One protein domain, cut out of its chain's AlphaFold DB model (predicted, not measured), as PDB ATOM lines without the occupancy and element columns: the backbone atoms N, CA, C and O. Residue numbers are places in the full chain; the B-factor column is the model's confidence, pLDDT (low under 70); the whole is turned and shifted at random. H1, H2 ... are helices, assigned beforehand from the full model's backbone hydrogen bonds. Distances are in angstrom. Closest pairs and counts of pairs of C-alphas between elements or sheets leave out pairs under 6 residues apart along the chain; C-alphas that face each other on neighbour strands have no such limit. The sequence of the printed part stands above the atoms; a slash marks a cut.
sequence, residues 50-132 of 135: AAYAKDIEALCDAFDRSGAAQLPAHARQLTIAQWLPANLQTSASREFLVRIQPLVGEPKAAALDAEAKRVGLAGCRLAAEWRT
ATOM      1  N   ALA A  50      -4.756 -15.749 117.823       96.75
ATOM      2  CA  ALA A  50      -4.587 -14.439 118.440       96.75
ATOM      3  C   ALA A  50      -3.429 -14.441 119.446       96.75
ATOM      4  O   ALA A  50      -2.617 -13.515 119.447       96.75
ATOM      5  N   ALA A  51      -3.313 -15.487 120.270       96.94
ATOM      6  CA  ALA A  51      -2.161 -15.656 121.157       96.94
ATOM      7  C   ALA A  51      -0.858 -15.818 120.360       96.94
ATOM      8  O   ALA A  51       0.158 -15.215 120.698       96.94
ATOM      9  N   TYR A  52      -0.901 -16.567 119.257       97.44
ATOM     10  CA  TYR A  52       0.248 -16.729 118.376       97.44
ATOM     11  C   TYR A  52       0.683 -15.408 117.728       97.44
ATOM     12  O   TYR A  52       1.866 -15.085 117.723       97.44
ATOM     13  N   ALA A  53      -0.258 -14.612 117.214       98.06
ATOM     14  CA  ALA A  53       0.053 -13.306 116.635       98.06
ATOM     15  C   ALA A  53       0.719 -12.370 117.660       98.06
ATOM     16  O   ALA A  53       1.716 -11.727 117.336       98.06
ATOM     17  N   LYS A  54       0.236 -12.365 118.913       98.38
ATOM     18  CA  LYS A  54       0.850 -11.609 120.021       98.38
ATOM     19  C   LYS A  54       2.266 -12.077 120.349       98.38
ATOM     20  O   LYS A  54       3.132 -11.252 120.622       98.38
ATOM     21  N   ASP A  55       2.518 -13.383 120.317       98.38
ATOM     22  CA  ASP A  55       3.868 -13.926 120.491       98.38
ATOM     23  C   ASP A  55       4.814 -13.472 119.369       98.38
ATOM     24  O   ASP A  55       5.966 -13.136 119.634       98.38
ATOM     25  N   ILE A  56       4.348 -13.441 118.115       98.44
ATOM     26  CA  ILE A  56       5.161 -12.977 116.981       98.44
ATOM     27  C   ILE A  56       5.415 -11.466 117.053       98.44
ATOM     28  O   ILE A  56       6.533 -11.030 116.786       98.44
ATOM     29  N   GLU A  57       4.437 -10.670 117.481       98.50
ATOM     30  CA  GLU A  57       4.638  -9.249 117.792       98.50
ATOM     31  C   GLU A  57       5.701  -9.074 118.890       98.50
ATOM     32  O   GLU A  57       6.692  -8.367 118.702       98.50
ATOM     33  N   ALA A  58       5.573  -9.816 119.995       98.31
ATOM     34  CA  ALA A  58       6.543  -9.813 121.086       98.31
ATOM     35  C   ALA A  58       7.952 -10.235 120.633       98.31
ATOM     36  O   ALA A  58       8.937  -9.638 121.072       98.31
ATOM     37  N   LEU A  59       8.054 -11.232 119.750       98.00
ATOM     38  CA  LEU A  59       9.301 -11.654 119.116       98.00
ATOM     39  C   LEU A  59       9.898 -10.523 118.268       98.00
ATOM     40  O   LEU A  59      11.088 -10.237 118.388       98.00
ATOM     41  N   CYS A  60       9.095  -9.848 117.448       98.12
ATOM     42  CA  CYS A  60       9.573  -8.759 116.599       98.12
ATOM     43  C   CYS A  60      10.044  -7.530 117.382       98.12
ATOM     44  O   CYS A  60      10.965  -6.845 116.926       98.12
ATOM     45  N   ASP A  61       9.502  -7.314 118.581       97.88
ATOM     46  CA  ASP A  61       9.905  -6.241 119.493       97.88
ATOM     47  C   ASP A  61      10.954  -6.647 120.533       97.88
ATOM     48  O   ASP A  61      11.411  -5.801 121.311       97.88
ATOM     49  N   ALA A  62      11.397  -7.908 120.533       97.81
ATOM     50  CA  ALA A  62      12.305  -8.448 121.545       97.81
ATOM     51  C   ALA A  62      13.603  -7.638 121.690       97.81
ATOM     52  O   ALA A  62      14.158  -7.554 122.784       97.81
ATOM     53  N   PHE A  63      14.072  -6.987 120.621       97.25
ATOM     54  CA  PHE A  63      15.237  -6.102 120.666       97.25
ATOM     55  C   PHE A  63      15.095  -4.955 121.685       97.25
ATOM     56  O   PHE A  63      16.014  -4.718 122.469       97.25
ATOM     57  N   ASP A  64      13.938  -4.285 121.734       97.06
ATOM     58  CA  ASP A  64      13.706  -3.222 122.728       97.06
ATOM     59  C   ASP A  64      13.290  -3.811 124.065       97.06
ATOM     60  O   ASP A  64      13.793  -3.397 125.108       97.06
ATOM     61  N   ARG A  65      12.386  -4.797 124.044       97.94
ATOM     62  CA  ARG A  65      11.785  -5.341 125.268       97.94
ATOM     63  C   ARG A  65      12.782  -6.082 126.154       97.94
ATOM     64  O   ARG A  65      12.570  -6.161 127.360       97.94
ATOM     65  N   SER A  66      13.860  -6.601 125.571       97.81
ATOM     66  CA  SER A  66      14.965  -7.217 126.310       97.81
ATOM     67  C   SER A  66      15.997  -6.213 126.835       97.81
ATOM     68  O   SER A  66      16.864  -6.598 127.614       97.81
ATOM     69  N   GLY A  67      15.944  -4.942 126.412       97.62
ATOM     70  CA  GLY A  67      16.981  -3.945 126.706       97.62
ATOM     71  C   GLY A  67      18.238  -4.061 125.832       97.62
ATOM     72  O   GLY A  67      19.202  -3.319 126.017       97.62
ATOM     73  N   ALA A  68      18.247  -4.953 124.835       96.56
ATOM     74  CA  ALA A  68      19.406  -5.159 123.966       96.56
ATOM     75  C   ALA A  68      19.819  -3.897 123.187       96.56
ATOM     76  O   ALA A  68      21.000  -3.720 122.888       96.56
ATOM     77  N   ALA A  69      18.886  -2.976 122.929       94.81
ATOM     78  CA  ALA A  69      19.172  -1.681 122.313       94.81
ATOM     79  C   ALA A  69      20.219  -0.841 123.075       94.81
ATOM     80  O   ALA A  69      20.929  -0.049 122.457       94.81
ATOM     81  N   GLN A  70      20.344  -1.015 124.397       96.50
ATOM     82  CA  GLN A  70      21.299  -0.264 125.224       96.50
ATOM     83  C   GLN A  70      22.665  -0.956 125.364       96.50
ATOM     84  O   GLN A  70      23.572  -0.416 125.995       96.50
ATOM     85  N   LEU A  71      22.823  -2.152 124.794       96.12
ATOM     86  CA  LEU A  71      24.015  -2.978 124.959       96.12
ATOM     87  C   LEU A  71      24.980  -2.847 123.768       96.12
ATOM     88  O   LEU A  71      24.565  -2.524 122.645       96.12
ATOM     89  N   PRO A  72      26.282  -3.135 123.966       93.88
ATOM     90  CA  PRO A  72      27.215  -3.278 122.854       93.88
ATOM     91  C   PRO A  72      26.818  -4.467 121.966       93.88
ATOM     92  O   PRO A  72      26.297  -5.463 122.464       93.88
ATOM     93  N   ALA A  73      27.094  -4.382 120.659       90.81
ATOM     94  CA  ALA A  73      26.610  -5.331 119.643       90.81
ATOM     95  C   ALA A  73      26.823  -6.817 120.005       90.81
ATOM     96  O   ALA A  73      25.906  -7.621 119.868       90.81
ATOM     97  N   HIS A  74      27.992  -7.168 120.553       88.69
ATOM     98  CA  HIS A  74      28.330  -8.545 120.935       88.69
ATOM     99  C   HIS A  74      27.469  -9.113 122.080       88.69
ATOM    100  O   HIS A  74      27.353 -10.328 122.209       88.69
ATOM    101  N   ALA A  75      26.860  -8.266 122.915       94.62
ATOM    102  CA  ALA A  75      26.031  -8.697 124.044       94.62
ATOM    103  C   ALA A  75      24.538  -8.805 123.686       94.62
ATOM    104  O   ALA A  75      23.789  -9.524 124.347       94.62
ATOM    105  N   ARG A  76      24.094  -8.127 122.620       94.56
ATOM    106  CA  ARG A  76      22.671  -7.975 122.274       94.56
ATOM    107  C   ARG A  76      21.973  -9.302 122.022       94.56
ATOM    108  O   ARG A  76      20.892  -9.546 122.549       94.56
ATOM    109  N   GLN A  77      22.597 -10.171 121.227       91.81
ATOM    110  CA  GLN A  77      21.978 -11.433 120.825       91.81
ATOM    111  C   GLN A  77      21.722 -12.365 122.007       91.81
ATOM    112  O   GLN A  77      20.652 -12.967 122.077       91.81
ATOM    113  N   LEU A  78      22.666 -12.448 122.948       93.50
ATOM    114  CA  LEU A  78      22.497 -13.259 124.149       93.50
ATOM    115  C   LEU A  78      21.344 -12.730 125.010       93.50
ATOM    116  O   LEU A  78      20.505 -13.514 125.446       93.50
ATOM    117  N   THR A  79      21.256 -11.413 125.198       96.88
ATOM    118  CA  THR A  79      20.171 -10.778 125.960       96.88
ATOM    119  C   THR A  79      18.798 -11.032 125.334       96.88
ATOM    120  O   THR A  79      17.860 -11.400 126.038       96.88
ATOM    121  N   ILE A  80      18.680 -10.930 124.006       96.31
ATOM    122  CA  ILE A  80      17.441 -11.272 123.289       96.31
ATOM    123  C   ILE A  80      17.110 -12.756 123.486       96.31
ATOM    124  O   ILE A  80      15.981 -13.097 123.833       96.31
ATOM    125  N   ALA A  81      18.092 -13.644 123.310       94.12
ATOM    126  CA  ALA A  81      17.896 -15.086 123.443       94.12
ATOM    127  C   ALA A  81      17.464 -15.502 124.859       94.12
ATOM    128  O   ALA A  81      16.650 -16.409 124.996       94.12
ATOM    129  N   GLN A  82      17.963 -14.834 125.901       96.88
ATOM    130  CA  GLN A  82      17.549 -15.062 127.290       96.88
ATOM    131  C   GLN A  82      16.131 -14.554 127.575       96.88
ATOM    132  O   GLN A  82      15.418 -15.134 128.391       96.88
ATOM    133  N   TRP A  83      15.709 -13.487 126.897       97.62
ATOM    134  CA  TRP A  83      14.388 -12.893 127.077       97.62
ATOM    135  C   TRP A  83      13.271 -13.730 126.432       97.62
ATOM    136  O   TRP A  83      12.198 -13.885 127.018       97.62
ATOM    137  N   LEU A  84      13.515 -14.304 125.250       96.88
ATOM    138  CA  LEU A  84      12.490 -14.987 124.449       96.88
ATOM    139  C   LEU A  84      11.753 -16.139 125.170       96.88
ATOM    140  O   LEU A  84      10.522 -16.135 125.146       96.88
ATOM    141  N   PRO A  85      12.419 -17.097 125.850       93.88
ATOM    142  CA  PRO A  85      11.735 -18.234 126.472       93.88
ATOM    143  C   PRO A  85      10.690 -17.844 127.521       93.88
ATOM    144  O   PRO A  85       9.697 -18.546 127.680       93.88
ATOM    145  N   ALA A  86      10.904 -16.729 128.225       96.25
ATOM    146  CA  ALA A  86      10.003 -16.248 129.271       96.25
ATOM    147  C   ALA A  86       8.830 -15.410 128.732       96.25
ATOM    148  O   ALA A  86       7.880 -15.152 129.467       96.25
ATOM    149  N   ASN A  87       8.895 -14.968 127.472       98.00
ATOM    150  CA  ASN A  87       7.959 -13.993 126.906       98.00
ATOM    151  C   ASN A  87       7.135 -14.529 125.726       98.00
ATOM    152  O   ASN A  87       6.320 -13.785 125.188       98.00
ATOM    153  N   LEU A  88       7.316 -15.799 125.350       97.56
ATOM    154  CA  LEU A  88       6.528 -16.476 124.319       97.56
ATOM    155  C   LEU A  88       5.639 -17.560 124.935       97.56
ATOM    156  O   LEU A  88       6.124 -18.531 125.524       97.56
ATOM    157  N   GLN A  89       4.327 -17.403 124.790       96.81
ATOM    158  CA  GLN A  89       3.335 -18.217 125.489       96.81
ATOM    159  C   GLN A  89       3.015 -19.520 124.751       96.81
ATOM    160  O   GLN A  89       2.966 -20.597 125.352       96.81
ATOM    161  N   THR A  90       2.829 -19.448 123.440       96.69
ATOM    162  CA  THR A  90       2.366 -20.564 122.612       96.69
ATOM    163  C   THR A  90       3.489 -21.554 122.290       96.69
ATOM    164  O   THR A  90       4.665 -21.205 122.197       96.69
ATOM    165  N   SER A  91       3.150 -22.835 122.115       95.38
ATOM    166  CA  SER A  91       4.118 -23.833 121.629       95.38
ATOM    167  C   SER A  91       4.541 -23.546 120.191       95.38
ATOM    168  O   SER A  91       5.719 -23.666 119.873       95.38
ATOM    169  N   ALA A  92       3.605 -23.088 119.358       96.12
ATOM    170  CA  ALA A  92       3.859 -22.761 117.962       96.12
ATOM    171  C   ALA A  92       4.940 -21.676 117.795       96.12
ATOM    172  O   ALA A  92       5.779 -21.787 116.901       96.12
ATOM    173  N   SER A  93       4.971 -20.644 118.649       97.06
ATOM    174  CA  SER A  93       5.988 -19.581 118.561       97.06
ATOM    175  C   SER A  93       7.375 -20.091 118.961       97.06
ATOM    176  O   SER A  93       8.375 -19.766 118.315       97.06
ATOM    177  N   ARG A  94       7.447 -20.974 119.964       96.06
ATOM    178  CA  ARG A  94       8.689 -21.669 120.340       96.06
ATOM    179  C   ARG A  94       9.175 -22.613 119.239       96.06
ATOM    180  O   ARG A  94      10.361 -22.618 118.928       96.06
ATOM    181  N   GLU A  95       8.280 -23.369 118.611       96.50
ATOM    182  CA  GLU A  95       8.609 -24.228 117.465       96.50
ATOM    183  C   GLU A  95       9.130 -23.418 116.273       96.50
ATOM    184  O   GLU A  95      10.087 -23.828 115.611       96.50
ATOM    185  N   PHE A  96       8.542 -22.248 116.015       97.19
ATOM    186  CA  PHE A  96       9.044 -21.322 115.006       97.19
ATOM    187  C   PHE A  96      10.476 -20.864 115.322       97.19
ATOM    188  O   PHE A  96      11.333 -20.932 114.438       97.19
ATOM    189  N   LEU A  97      10.781 -20.501 116.576       96.69
ATOM    190  CA  LEU A  97      12.148 -20.159 116.991       96.69
ATOM    191  C   LEU A  97      13.148 -21.298 116.765       96.69
ATOM    192  O   LEU A  97      14.243 -21.049 116.260       96.69
ATOM    193  N   VAL A  98      12.778 -22.537 117.102       96.62
ATOM    194  CA  VAL A  98      13.629 -23.711 116.849       96.62
ATOM    195  C   VAL A  98      13.885 -23.873 115.350       96.62
ATOM    196  O   VAL A  98      15.022 -24.081 114.934       96.62
ATOM    197  N   ARG A  99      12.849 -23.710 114.519       97.56
ATOM    198  CA  ARG A  99      12.949 -23.846 113.058       97.56
ATOM    199  C   ARG A  99      13.915 -22.843 112.430       97.56
ATOM    200  O   ARG A  99      14.617 -23.198 111.488       97.56
ATOM    201  N   ILE A 100      13.949 -21.606 112.928       96.75
ATOM    202  CA  ILE A 100      14.823 -20.550 112.390       96.75
ATOM    203  C   ILE A 100      16.199 -20.494 113.067       96.75
ATOM    204  O   ILE A 100      17.047 -19.714 112.640       96.75
ATOM    205  N   GLN A 101      16.445 -21.297 114.107       94.88
ATOM    206  CA  GLN A 101      17.728 -21.344 114.812       94.88
ATOM    207  C   GLN A 101      18.947 -21.629 113.909       94.88
ATOM    208  O   GLN A 101      19.951 -20.941 114.092       94.88
ATOM    209  N   PRO A 102      18.911 -22.572 112.938       95.94
ATOM    210  CA  PRO A 102      20.063 -22.833 112.068       95.94
ATOM    211  C   PRO A 102      20.294 -21.739 111.016       95.94
ATOM    212  O   PRO A 102      21.311 -21.759 110.325       95.94
ATOM    213  N   LEU A 103      19.357 -20.800 110.859       95.44
ATOM    214  CA  LEU A 103      19.490 -19.694 109.920       95.44
ATOM    215  C   LEU A 103      20.345 -18.586 110.543       95.44
ATOM    216  O   LEU A 103      20.248 -18.291 111.734       95.44
ATOM    217  N   VAL A 104      21.134 -17.913 109.709       93.31
ATOM    218  CA  VAL A 104      21.950 -16.748 110.081       93.31
ATOM    219  C   VAL A 104      21.802 -15.661 109.023       93.31
ATOM    220  O   VAL A 104      21.482 -15.973 107.878       93.31
ATOM    221  N   GLY A 105      22.029 -14.399 109.393       93.69
ATOM    222  CA  GLY A 105      21.984 -13.274 108.459       93.69
ATOM    223  C   GLY A 105      20.638 -13.144 107.738       93.69
ATOM    224  O   GLY A 105      19.567 -13.285 108.335       93.69
ATOM    225  N   GLU A 106      20.700 -12.901 106.428       95.69
ATOM    226  CA  GLU A 106      19.526 -12.610 105.600       95.69
ATOM    227  C   GLU A 106      18.443 -13.708 105.616       95.69
ATOM    228  O   GLU A 106      17.285 -13.367 105.857       95.69
ATOM    229  N   PRO A 107      18.746 -15.018 105.472       96.62
ATOM    230  CA  PRO A 107      17.733 -16.070 105.606       96.62
ATOM    231  C   PRO A 107      16.935 -16.022 106.914       96.62
ATOM    232  O   PRO A 107      15.727 -16.262 106.917       96.62
ATOM    233  N   LYS A 108      17.593 -15.695 108.033       95.94
ATOM    234  CA  LYS A 108      16.935 -15.614 109.342       95.94
ATOM    235  C   LYS A 108      16.017 -14.398 109.425       95.94
ATOM    236  O   LYS A 108      14.885 -14.507 109.893       95.94
ATOM    237  N   ALA A 109      16.499 -13.255 108.946       96.81
ATOM    238  CA  ALA A 109      15.723 -12.026 108.871       96.81
ATOM    239  C   ALA A 109      14.494 -12.180 107.962       96.81
ATOM    240  O   ALA A 109      13.387 -11.821 108.356       96.81
ATOM    241  N   ALA A 110      14.663 -12.794 106.790       97.69
ATOM    242  CA  ALA A 110      13.575 -13.059 105.856       97.69
ATOM    243  C   ALA A 110      12.504 -13.982 106.459       97.69
ATOM    244  O   ALA A 110      11.312 -13.733 106.278       97.69
ATOM    245  N   ALA A 111      12.906 -15.012 107.213       98.00
ATOM    246  CA  ALA A 111      11.966 -15.889 107.911       98.00
ATOM    247  C   ALA A 111      11.137 -15.131 108.964       98.00
ATOM    248  O   ALA A 111       9.928 -15.339 109.051       98.00
ATOM    249  N   LEU A 112      11.759 -14.221 109.722       97.94
ATOM    250  CA  LEU A 112      11.059 -13.353 110.674       97.94
ATOM    251  C   LEU A 112      10.075 -12.400 109.985       97.94
ATOM    252  O   LEU A 112       8.929 -12.293 110.413       97.94
ATOM    253  N   ASP A 113      10.495 -11.726 108.913       98.38
ATOM    254  CA  ASP A 113       9.625 -10.807 108.171       98.38
ATOM    255  C   ASP A 113       8.445 -11.532 107.511       98.38
ATOM    256  O   ASP A 113       7.324 -11.017 107.504       98.38
ATOM    257  N   ALA A 114       8.674 -12.727 106.959       98.31
ATOM    258  CA  ALA A 114       7.617 -13.551 106.385       98.31
ATOM    259  C   ALA A 114       6.592 -13.960 107.449       98.31
ATOM    260  O   ALA A 114       5.387 -13.870 107.214       98.31
ATOM    261  N   GLU A 115       7.067 -14.353 108.629       98.38
ATOM    262  CA  GLU A 115       6.205 -14.770 109.726       98.38
ATOM    263  C   GLU A 115       5.407 -13.604 110.318       98.38
ATOM    264  O   GLU A 115       4.203 -13.733 110.535       98.38
ATOM    265  N   ALA A 116       6.039 -12.441 110.486       98.38
ATOM    266  CA  ALA A 116       5.373 -11.210 110.898       98.38
ATOM    267  C   ALA A 116       4.238 -10.842 109.927       98.38
ATOM    268  O   ALA A 116       3.101 -10.620 110.348       98.38
ATOM    269  N   LYS A 117       4.501 -10.875 108.615       98.31
ATOM    270  CA  LYS A 117       3.475 -10.631 107.588       98.31
ATOM    271  C   LYS A 117       2.350 -11.658 107.636       98.31
ATOM    272  O   LYS A 117       1.186 -11.292 107.499       98.31
ATOM    273  N   ARG A 118       2.677 -12.934 107.860       97.81
ATOM    274  CA  ARG A 118       1.695 -14.024 107.954       97.81
ATOM    275  C   ARG A 118       0.678 -13.798 109.073       97.81
ATOM    276  O   ARG A 118      -0.474 -14.192 108.917       97.81
ATOM    277  N   VAL A 119       1.088 -13.172 110.179       97.56
ATOM    278  CA  VAL A 119       0.202 -12.835 111.309       97.56
ATOM    279  C   VAL A 119      -0.397 -11.423 111.228       97.56
ATOM    280  O   VAL A 119      -1.075 -10.999 112.158       97.56
ATOM    281  N   GLY A 120      -0.185 -10.700 110.123       97.81
ATOM    282  CA  GLY A 120      -0.777  -9.380 109.881       97.81
ATOM    283  C   GLY A 120       0.052  -8.183 110.356       97.81
ATOM    284  O   GLY A 120      -0.460  -7.065 110.365       97.81
ATOM    285  N   LEU A 121       1.321  -8.374 110.726       97.75
ATOM    286  CA  LEU A 121       2.239  -7.273 111.038       97.75
ATOM    287  C   LEU A 121       2.871  -6.715 109.753       97.75
ATOM    288  O   LEU A 121       3.107  -7.436 108.784       97.75
ATOM    289  N   ALA A 122       3.202  -5.421 109.752       96.62
ATOM    290  CA  ALA A 122       3.826  -4.766 108.596       96.62
ATOM    291  C   ALA A 122       5.274  -5.239 108.331       96.62
ATOM    292  O   ALA A 122       5.752  -5.183 107.197       96.62
ATOM    293  N   GLY A 123       5.968  -5.716 109.366       95.94
ATOM    294  CA  GLY A 123       7.335  -6.225 109.298       95.94
ATOM    295  C   GLY A 123       7.865  -6.598 110.679       95.94
ATOM    296  O   GLY A 123       7.150  -6.459 111.673       95.94
ATOM    297  N   CYS A 124       9.114  -7.062 110.743       97.69
ATOM    298  CA  CYS A 124       9.733  -7.486 111.992       97.69
ATOM    299  C   CYS A 124      10.990  -6.671 112.299       97.69
ATOM    300  O   CYS A 124      12.010  -6.787 111.624       97.69
ATOM    301  N   ARG A 125      10.962  -5.852 113.354       95.00
ATOM    302  CA  ARG A 125      12.103  -4.988 113.692       95.00
ATOM    303  C   ARG A 125      13.346  -5.791 114.078       95.00
ATOM    304  O   ARG A 125      14.446  -5.458 113.642       95.00
ATOM    305  N   LEU A 126      13.160  -6.899 114.798       95.81
ATOM    306  CA  LEU A 126      14.227  -7.851 115.112       95.81
ATOM    307  C   LEU A 126      14.921  -8.419 113.860       95.81
ATOM    308  O   LEU A 126      16.112  -8.726 113.916       95.81
ATOM    309  N   ALA A 127      14.224  -8.518 112.720       96.69
ATOM    310  CA  ALA A 127      14.831  -8.998 111.483       96.69
ATOM    311  C   ALA A 127      16.018  -8.122 111.066       96.69
ATOM    312  O   ALA A 127      17.043  -8.658 110.661       96.69
ATOM    313  N   ALA A 128      15.936  -6.796 111.236       92.81
ATOM    314  CA  ALA A 128      17.032  -5.887 110.902       92.81
ATOM    315  C   ALA A 128      18.295  -6.135 111.736       92.81
ATOM    316  O   ALA A 128      19.390  -6.150 111.179       92.81
ATOM    317  N   GLU A 129      18.147  -6.397 113.037       90.75
ATOM    318  CA  GLU A 129      19.279  -6.737 113.908       90.75
ATOM    319  C   GLU A 129      19.933  -8.055 113.467       90.75
ATOM    320  O   GLU A 129      21.153  -8.183 113.470       90.75
ATOM    321  N   TRP A 130      19.129  -9.033 113.044       91.69
ATOM    322  CA  TRP A 130      19.616 -10.361 112.663       91.69
ATOM    323  C   TRP A 130      20.118 -10.472 111.220       91.69
ATOM    324  O   TRP A 130      20.739 -11.483 110.891       91.69
ATOM    325  N   ARG A 131      19.917  -9.451 110.371       92.12
ATOM    326  CA  ARG A 131      20.558  -9.380 109.042       92.12
ATOM    327  C   ARG A 131      22.068  -9.266 109.147       92.12
ATOM    328  O   ARG A 131      22.773  -9.792 108.291       92.12
ATOM    329  N   THR A 132      22.553  -8.580 110.176       83.62
ATOM    330  CA  THR A 132      23.983  -8.371 110.383       83.62
ATOM    331  C   THR A 132      24.573  -9.641 110.993       83.62
ATOM    332  O   THR A 132      24.207  -9.984 112.121       83.62
TER     333      THR A 132
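What this domain is: This is residues 50 to 132 of the 135 residues of an uncharacterized protein of Deltaproteobacteria bacterium (UniProt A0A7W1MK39). The hairpin of H5 and H6 lies on one side and the longest helix, H3, on the other, with H1 and short H2 between them and H4 packed on H1. H1, H4 and H5 make a bundle. The 83 printed residues, with six named helices, H1 to H6, are all helix in class and compact: radius of gyration of the C-alphas 11.7 A, spans 34 by 25 by 23 A.

How they stand to each other: H3, residues 73 to 87, touches H2, residues 62 to 65; the closest C-alphas, of Ile 80 and Ala 62, are 6.1 A apart. H1, residues 50 to 60, touches H4, residues 91 to 100; the closest C-alphas, of Asp 55 and Ser 93, are 6.3 A apart. H5, residues 105 to 118, and H6, residues 125 to 131, form a helical hairpin at a shallow tilt of 25 degrees. Every O i to N i+4 pair is within hydrogen-bond range in H1, H4 and H5, 6 of 11 in H3, 2 of 3 in H6; H2 is too short.

Where its parts are: H3 spans 21.8 A from C-alpha 73 at (26.610, -5.331, 119.643); H5 spans 20.3 A. H6 ends at C-alpha 131, (20.558, -9.380, 109.042).

The domain as a whole: The printed part has no cut or long link, and no printed residue is under 70.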